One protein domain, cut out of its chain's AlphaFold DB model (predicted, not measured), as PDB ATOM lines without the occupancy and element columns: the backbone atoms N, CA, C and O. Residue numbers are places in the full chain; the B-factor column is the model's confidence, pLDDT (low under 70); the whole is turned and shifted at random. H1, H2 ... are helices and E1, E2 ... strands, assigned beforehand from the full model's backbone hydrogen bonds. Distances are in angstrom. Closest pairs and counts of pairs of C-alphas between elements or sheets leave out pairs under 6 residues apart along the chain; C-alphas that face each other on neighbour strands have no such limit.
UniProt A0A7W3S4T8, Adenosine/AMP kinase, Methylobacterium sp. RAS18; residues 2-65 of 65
ATOM      1  N   ALA A   2     190.433 232.691 230.179       63.06
ATOM      2  CA  ALA A   2     191.806 232.261 230.443       63.06
ATOM      3  C   ALA A   2     192.682 233.512 230.549       63.06
ATOM      4  O   ALA A   2     192.583 234.379 229.674       63.06
ATOM      5  N   ASP A   3     193.481 233.620 231.608       61.34
ATOM      6  CA  ASP A   3     194.494 234.664 231.694       61.34
ATOM      7  C   ASP A   3     195.408 234.519 230.481       61.34
ATOM      8  O   ASP A   3     196.010 233.472 230.238       61.34
ATOM      9  N   ARG A   4     195.421 235.549 229.635       64.56
ATOM     10  CA  ARG A   4     196.194 235.533 228.401       64.56
ATOM     11  C   ARG A   4     197.624 235.880 228.765       64.56
ATOM     12  O   ARG A   4     197.979 237.053 228.837       64.56
ATOM     13  N   ILE A   5     198.420 234.855 229.029       70.69
ATOM     14  CA  ILE A   5     199.825 235.045 229.361       70.69
ATOM     15  C   ILE A   5     200.546 235.481 228.080       70.69
ATOM     16  O   ILE A   5     200.413 234.821 227.042       70.69
ATOM     17  N   PRO A   6     201.226 236.640 228.088       73.94
ATOM     18  CA  PRO A   6     201.907 237.122 226.902       73.94
ATOM     19  C   PRO A   6     203.093 236.211 226.591       73.94
ATOM     20  O   PRO A   6     203.914 235.925 227.460       73.94
ATOM     21  N   TYR A   7     203.210 235.805 225.328       76.12
ATOM     22  CA  TYR A   7     204.446 235.206 224.837       76.12
ATOM     23  C   TYR A   7     205.577 236.226 224.965       76.12
ATOM     24  O   TYR A   7     205.447 237.369 224.515       76.12
ATOM     25  N   ARG A   8     206.702 235.808 225.546       86.19
ATOM     26  CA  ARG A   8     207.939 236.589 225.537       86.19
ATOM     27  C   ARG A   8     208.814 236.095 224.398       86.19
ATOM     28  O   ARG A   8     209.173 234.925 224.362       86.19
ATOM     29  N   LEU A   9     209.161 236.991 223.485       86.00
ATOM     30  CA  LEU A   9     210.107 236.712 222.409       86.00
ATOM     31  C   LEU A   9     211.482 237.259 222.794       86.00
ATOM     32  O   LEU A   9     211.604 238.421 223.187       86.00
ATOM     33  N   THR A  10     212.507 236.425 222.687       88.31
ATOM     34  CA  THR A  10     213.902 236.777 222.977       88.31
ATOM     35  C   THR A  10     214.811 236.280 221.871       88.31
ATOM     36  O   THR A  10     214.612 235.186 221.353       88.31
ATOM     37  N   VAL A  11     215.812 237.083 221.515       88.69
ATOM     38  CA  VAL A  11     216.876 236.663 220.599       88.69
ATOM     39  C   VAL A  11     218.038 236.139 221.431       88.69
ATOM     40  O   VAL A  11     218.536 236.839 222.313       88.69
ATOM     41  N   GLU A  12     218.456 234.912 221.153       92.50
ATOM     42  CA  GLU A  12     219.632 234.271 221.727       92.50
ATOM     43  C   GLU A  12     220.747 234.220 220.676       92.50
ATOM     44  O   GLU A  12     220.485 234.035 219.487       92.50
ATOM     45  N   HIS A  13     221.996 234.387 221.107       88.31
ATOM     46  CA  HIS A  13     223.165 234.125 220.269       88.31
ATOM     47  C   HIS A  13     223.666 232.710 220.556       88.31
ATOM     48  O   HIS A  13     224.002 232.408 221.701       88.31
ATOM     49  N   THR A  14     223.718 231.863 219.530       86.69
ATOM     50  CA  THR A  14     224.280 230.508 219.599       86.69
ATOM     51  C   THR A  14     225.541 230.416 218.737       86.69
ATOM     52  O   THR A  14     225.847 231.332 217.968       86.69
ATOM     53  N   ASP A  15     226.268 229.303 218.853       88.88
ATOM     54  CA  ASP A  15     227.440 229.022 218.015       88.88
ATOM     55  C   ASP A  15     227.079 228.897 216.520       88.88
ATOM     56  O   ASP A  15     227.900 229.207 215.658       88.88
ATOM     57  N   ASP A  16     225.832 228.522 216.215       84.88
ATOM     58  CA  ASP A  16     225.299 228.387 214.853       84.88
ATOM     59  C   ASP A  16     224.696 229.699 214.310       84.88
ATOM     60  O   ASP A  16     224.325 229.783 213.137       84.88
ATOM     61  N   GLY A  17     224.607 230.743 215.143       85.50
ATOM     62  CA  GLY A  17     224.066 232.053 214.784       85.50
ATOM     63  C   GLY A  17     222.955 232.548 215.718       85.50
ATOM     64  O   GLY A  17     222.711 231.990 216.786       85.50
ATOM     65  N   PRO A  18     222.284 233.661 215.381       88.38
ATOM     66  CA  PRO A  18     221.162 234.147 216.174       88.38
ATOM     67  C   PRO A  18     219.940 233.221 216.052       88.38
ATOM     68  O   PRO A  18     219.634 232.708 214.976       88.38
ATOM     69  N   ARG A  19     219.192 233.068 217.145       90.56
ATOM     70  CA  ARG A  19     217.934 232.311 217.214       90.56
ATOM     71  C   ARG A  19     216.865 233.123 217.937       90.56
ATOM     72  O   ARG A  19     217.142 233.750 218.955       90.56
ATOM     73  N   LEU A  20     215.636 233.110 217.430       90.00
ATOM     74  CA  LEU A  20     214.474 233.678 218.107       90.00
ATOM     75  C   LEU A  20     213.775 232.589 218.926       90.00
ATOM     76  O   LEU A  20     213.382 231.556 218.387       90.00
ATOM     77  N   VAL A  21     213.590 232.835 220.220       91.06
ATOM     78  CA  VAL A  21     212.963 231.907 221.165       91.06
ATOM     79  C   VAL A  21     211.695 232.536 221.730       91.06
ATOM     80  O   VAL A  21     211.722 233.644 222.270       91.06
ATOM     81  N   GLY A  22     210.580 231.823 221.598       90.25
ATOM     82  CA  GLY A  22     209.311 232.137 222.241       90.25
ATOM     83  C   GLY A  22     209.183 231.390 223.561       90.25
ATOM     84  O   GLY A  22     209.206 230.161 223.584       90.25
ATOM     85  N   VAL A  23     209.022 232.135 224.652       89.75
ATOM     86  CA  VAL A  23     208.821 231.606 226.001       89.75
ATOM     87  C   VAL A  23     207.378 231.850 226.435       89.75
ATOM     88  O   VAL A  23     206.896 232.987 226.389       89.75
ATOM     89  N   LEU A  24     206.712 230.787 226.878       87.50
ATOM     90  CA  LEU A  24     205.391 230.814 227.500       87.50
ATOM     91  C   LEU A  24     205.509 230.138 228.866       87.50
ATOM     92  O   LEU A  24     206.054 229.047 228.959       87.50
ATOM     93  N   ASP A  25     205.056 230.799 229.929       88.12
ATOM     94  CA  ASP A  25     205.101 230.260 231.300       88.12
ATOM     95  C   ASP A  25     206.492 229.825 231.784       88.12
ATOM     96  O   ASP A  25     206.641 228.955 232.636       88.12
ATOM     97  N   GLY A  26     207.536 230.475 231.263       85.50
ATOM     98  CA  GLY A  26     208.926 230.147 231.585       85.50
ATOM     99  C   GLY A  26     209.486 228.961 230.798       85.50
ATOM    100  O   GLY A  26     210.675 228.675 230.918       85.50
ATOM    101  N   GLU A  27     208.679 228.325 229.948       88.25
ATOM    102  CA  GLU A  27     209.088 227.225 229.083       88.25
ATOM    103  C   GLU A  27     209.273 227.682 227.635       88.25
ATOM    104  O   GLU A  27     208.572 228.562 227.128       88.25
ATOM    105  N   ARG A  28     210.238 227.070 226.943       90.69
ATOM    106  CA  ARG A  28     210.459 227.311 225.515       90.69
ATOM    107  C   ARG A  28     209.340 226.650 224.717       90.69
ATOM    108  O   ARG A  28     209.247 225.429 224.668       90.69
ATOM    109  N   ALA A  29     208.509 227.470 224.089       89.88
ATOM    110  CA  ALA A  29     207.345 227.032 223.328       89.88
ATOM    111  C   ALA A  29     207.578 227.066 221.809       89.88
ATOM    112  O   ALA A  29     206.888 226.370 221.068       89.88
ATOM    113  N   ALA A  30     208.528 227.877 221.334       86.38
ATOM    114  CA  ALA A  30     208.888 227.958 219.922       86.38
ATOM    115  C   ALA A  30     210.344 228.399 219.744       86.38
ATOM    116  O   ALA A  30     210.841 229.233 220.503       86.38
ATOM    117  N   GLU A  31     211.002 227.880 218.712       89.75
ATOM    118  CA  GLU A  31     212.370 228.239 218.342       89.75
ATOM    119  C   GLU A  31     212.461 228.422 216.827       89.75
ATOM    120  O   GLU A  31     211.929 227.609 216.069       89.75
ATOM    121  N   PHE A  32     213.131 229.487 216.392       86.44
ATOM    122  CA  PHE A  32     213.344 229.787 214.981       86.44
ATOM    123  C   PHE A  32     214.766 230.279 214.752       86.44
ATOM    124  O   PHE A  32     215.193 231.260 215.369       86.44
ATOM    125  N   ASP A  33     215.486 229.639 213.841       88.38
ATOM    126  CA  ASP A  33     216.792 230.130 213.419       88.38
ATOM    127  C   ASP A  33     216.630 231.466 212.681       88.38
ATOM    128  O   ASP A  33     215.724 231.644 211.864       88.38
ATOM    129  N   MET A  34     217.490 232.437 212.995       87.12
ATOM    130  CA  MET A  34     217.484 233.763 212.365       87.12
ATOM    131  C   MET A  34     218.463 233.817 211.189       87.12
ATOM    132  O   MET A  34     219.112 234.838 210.944       87.12
ATOM    133  N   ASP A  35     218.558 232.716 210.444       86.12
ATOM    134  CA  ASP A  35     219.078 232.773 209.087       86.12
ATOM    135  C   ASP A  35     218.113 233.563 208.182       86.12
ATOM    136  O   ASP A  35     217.031 234.004 208.587       86.12
ATOM    137  N   ARG A  36     218.524 233.799 206.936       80.81
ATOM    138  CA  ARG A  36     217.749 234.625 206.003       80.81
ATOM    139  C   ARG A  36     216.329 234.091 205.778       80.81
ATOM    140  O   ARG A  36     215.404 234.897 205.668       80.81
ATOM    141  N   ASP A  37     216.161 232.778 205.686       85.12
ATOM    142  CA  ASP A  37     214.889 232.151 205.325       85.12
ATOM    143  C   ASP A  37     213.960 232.046 206.543       85.12
ATOM    144  O   ASP A  37     212.759 232.334 206.444       85.12
ATOM    145  N   GLY A  38     214.519 231.749 207.717       82.75
ATOM    146  CA  GLY A  38     213.817 231.776 208.996       82.75
ATOM    147  C   GLY A  38     213.330 233.180 209.355       82.75
ATOM    148  O   GLY A  38     212.139 233.381 209.619       82.75
ATOM    149  N   ALA A  39     214.199 234.190 209.240       83.38
ATOM    150  CA  ALA A  39     213.826 235.586 209.469       83.38
ATOM    151  C   ALA A  39     212.725 236.057 208.502       83.38
ATOM    152  O   ALA A  39     211.778 236.737 208.914       83.38
ATOM    153  N   ARG A  40     212.802 235.658 207.223       84.00
ATOM    154  CA  ARG A  40     211.778 235.985 206.220       84.00
ATOM    155  C   ARG A  40     210.426 235.354 206.549       84.00
ATOM    156  O   ARG A  40     209.392 236.009 206.402       84.00
ATOM    157  N   THR A  41     210.423 234.103 206.998       85.00
ATOM    158  CA  THR A  41     209.202 233.393 207.400       85.00
ATOM    159  C   THR A  41     208.488 234.121 208.537       85.00
ATOM    160  O   THR A  41     207.288 234.387 208.443       85.00
ATOM    161  N   ILE A  42     209.229 234.514 209.577       82.88
ATOM    162  CA  ILE A  42     208.672 235.233 210.731       82.88
ATOM    163  C   ILE A  42     208.124 236.594 210.308       82.88
ATOM    164  O   ILE A  42     206.991 236.927 210.651       82.88
ATOM    165  N   ALA A  43     208.890 237.365 209.530       81.44
ATOM    166  CA  ALA A  43     208.441 238.662 209.036       81.44
ATOM    167  C   ALA A  43     207.128 238.535 208.246       81.44
ATOM    168  O   ALA A  43     206.181 239.273 208.510       81.44
ATOM    169  N   SER A  44     207.039 237.544 207.351       80.75
ATOM    170  CA  SER A  44     205.835 237.280 206.552       80.75
ATOM    171  C   SER A  44     204.625 236.927 207.423       80.75
ATOM    172  O   SER A  44     203.528 237.430 207.190       80.75
ATOM    173  N   ALA A  45     204.817 236.092 208.448       81.31
ATOM    174  CA  ALA A  45     203.754 235.719 209.377       81.31
ATOM    175  C   ALA A  45     203.272 236.915 210.216       81.31
ATOM    176  O   ALA A  45     202.068 237.083 210.412       81.31
ATOM    177  N   LEU A  46     204.195 237.764 210.678       79.25
ATOM    178  CA  LEU A  46     203.867 238.980 211.425       79.25
ATOM    179  C   LEU A  46     203.101 239.986 210.557       79.25
ATOM    180  O   LEU A  46     202.079 240.502 211.002       79.25
ATOM    181  N   LEU A  47     203.537 240.203 209.316       77.75
ATOM    182  CA  LEU A  47     202.846 241.044 208.330       77.75
ATOM    183  C   LEU A  47     201.419 240.552 208.055       77.75
ATOM    184  O   LEU A  47     200.453 241.314 208.138       77.75
ATOM    185  N   ALA A  48     201.263 239.248 207.809       77.00
ATOM    186  CA  ALA A  48     199.947 238.647 207.617       77.00
ATOM    187  C   ALA A  48     199.047 238.836 208.852       77.00
ATOM    188  O   ALA A  48     197.863 239.148 208.714       77.00
ATOM    189  N   ALA A  49     199.604 238.698 210.060       76.50
ATOM    190  CA  ALA A  49     198.871 238.877 211.311       76.50
ATOM    191  C   ALA A  49     198.439 240.331 211.567       76.50
ATOM    192  O   ALA A  49     197.395 240.549 212.181       76.50
ATOM    193  N   THR A  50     199.190 241.328 211.085       74.69
ATOM    194  CA  THR A  50     198.789 242.742 211.181       74.69
ATOM    195  C   THR A  50     197.703 243.129 210.176       74.69
ATOM    196  O   THR A  50     197.197 244.247 210.235       74.69
ATOM    197  N   GLY A  51     197.328 242.227 209.260       67.75
ATOM    198  CA  GLY A  51     196.430 242.541 208.147       67.75
ATOM    199  C   GLY A  51     197.067 243.480 207.120       67.75
ATOM    200  O   GLY A  51     196.356 244.061 206.300       67.75
ATOM    201  N   ASP A  52     198.393 243.636 207.170       61.97
ATOM    202  CA  ASP A  52     199.153 244.471 206.247       61.97
ATOM    203  C   ASP A  52     199.763 243.561 205.178       61.97
ATOM    204  O   ASP A  52     200.592 242.697 205.458       61.97
ATOM    205  N   ALA A  53     199.304 243.709 203.937       57.59
ATOM    206  CA  ALA A  53     199.724 242.857 202.826       57.59
ATOM    207  C   ALA A  53     201.101 243.244 202.257       57.59
ATOM    208  O   ALA A  53     201.551 242.629 201.290       57.59
ATOM    209  N   PHE A  54     201.755 244.278 202.803       59.66
ATOM    210  CA  PHE A  54     202.969 244.843 202.227       59.66
ATOM    211  C   PHE A  54     204.204 244.631 203.102       59.66
ATOM    212  O   PHE A  54     204.429 245.325 204.090       59.66
ATOM    213  N   GLU A  55     205.076 243.719 202.670       60.19
ATOM    214  CA  GLU A  55     206.438 243.611 203.192       60.19
ATOM    215  C   GLU A  55     207.204 244.908 202.865       60.19
ATOM    216  O   GLU A  55     207.511 245.194 201.706       60.19
ATOM    217  N   ARG A  56     207.487 245.736 203.881       62.38
ATOM    218  CA  ARG A  56     208.307 246.947 203.727       62.38
ATOM    219  C   ARG A  56     209.749 246.620 204.092       62.38
ATOM    220  O   ARG A  56     210.082 246.445 205.260       62.38
ATOM    221  N   THR A  57     210.620 246.549 203.090       62.19
ATOM    222  CA  THR A  57     212.065 246.440 203.312       62.19
ATOM    223  C   THR A  57     212.615 247.804 203.721       62.19
ATOM    224  O   THR A  57     212.674 248.723 202.905       62.19
ATOM    225  N   PHE A  58     213.037 247.944 204.976       59.81
ATOM    226  CA  PHE A  58     213.777 249.121 205.422       59.81
ATOM    227  C   PHE A  58     215.267 248.878 205.197       59.81
ATOM    228  O   PHE A  58     215.852 247.956 205.764       59.81
ATOM    229  N   THR A  59     215.888 249.691 204.349       57.81
ATOM    230  CA  THR A  59     217.349 249.738 204.252       57.81
ATOM    231  C   THR A  59     217.907 250.478 205.466       57.81
ATOM    232  O   THR A  59     217.235 251.323 206.057       57.81
ATOM    233  N   THR A  60     219.150 250.189 205.850       59.84
ATOM    234  CA  THR A  60     219.801 250.761 207.043       59.84
ATOM    235  C   THR A  60     219.828 252.297 207.050       59.84
ATOM    236  O   THR A  60     219.899 252.908 208.113       59.84
ATOM    237  N   GLU A  61     219.736 252.941 205.883       55.22
ATOM    238  CA  GLU A  61     219.634 254.401 205.770       55.22
ATOM    239  C   GLU A  61     218.267 254.957 206.193       55.22
ATOM    240  O   GLU A  61     218.203 256.053 206.740       55.22
ATOM    241  N   ALA A  62     217.184 254.196 206.019       53.69
ATOM    242  CA  ALA A  62     215.830 254.627 206.369       53.69
ATOM    243  C   ALA A  62     215.552 254.623 207.887       53.69
ATOM    244  O   ALA A  62     214.586 255.234 208.329       53.69
ATOM    245  N   ALA A  63     216.388 253.957 208.693       51.59
ATOM    246  CA  ALA A  63     216.212 253.819 210.144       51.59
ATOM    247  C   ALA A  63     216.843 254.959 210.978       51.59
ATOM    248  O   ALA A  63     216.794 254.914 212.204       51.59
ATOM    249  N   ARG A  64     217.467 255.958 210.335       54.16
ATOM    250  CA  ARG A  64     218.120 257.111 210.996       54.16
ATOM    251  C   ARG A  64     217.255 258.383 211.059       54.16
ATOM    252  O   ARG A  64     217.794 259.439 211.381       54.16
ATOM    253  N   GLY A  65     215.970 258.294 210.711       43.47
ATOM    254  CA  GLY A  65     215.012 259.410 210.750       43.47
ATOM    255  C   GLY A  65     214.352 259.585 212.107       43.47
ATOM    256  O   GLY A  65     213.923 258.555 212.670       43.47
TER     257      GLY A  65
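Overview. This is residues 2 to 65 of the 65 residues of the protein "Adenosine/AMP kinase" of Methylobacterium sp. RAS18 (UniProt A0A7W3S4T8). A strongly twisted sheet of three strands, made of two hairpins in a row, has one helix, H1, that only grazes it with residues 38 to 42. After H1 the printed part runs on as a long tail without a named element, and residues 57 to 65 stick out free. The printed part has 64 residues, with three named strands and one named helix in the order E1, E2, E3, H1; the sheet's order is E1, E2, E3, antiparallel throughout, and the class is mixed, helices and strands. The whole is loose, with a radius of gyration of the C-alphas of 14.3 A and spans of 38 by 35 by 24 A.

Arrangement. E1, residues 8 to 14, and E2, residues 17 to 24, form an antiparallel hairpin at 151 degrees, with N 10 and O 21 within hydrogen-bond range at 2.9 A. E2, the inner strand, forms a second antiparallel hairpin at 152 degrees with E3, residues 27 to 33, where N 22 and O 30 are 2.8 A apart. The three strands make a meander, each the antiparallel neighbour of the one before. H1, residues 36 to 49, follows E3 after a tight link; their closest C-alphas, of Phe 32 and Gly 38, are 6.3 A apart. E2 and H1 are near each other, with 5 pairs of C-alphas within 10 A. In H1 every O i to N i+4 pair is within hydrogen-bond range.

Along the chain. E1 begins at C-alpha 8 (207.939, 236.589, 225.537) and is 18.4 A long. E2 measures 22.6 A and E3 17.7 A. H1 measures 20.1 A and ends at C-alpha 49 (198.871, 238.877, 211.311).

Size, cuts and confidence. The C-alphas farthest apart, of Ala 2 and Glu 61, are 43.3 A apart. The printed part has no cut, and its three links between named elements are tight. The mean pLDDT of the printed part is 77.5; residues 2 to 4 and 51 to 65 are under 70.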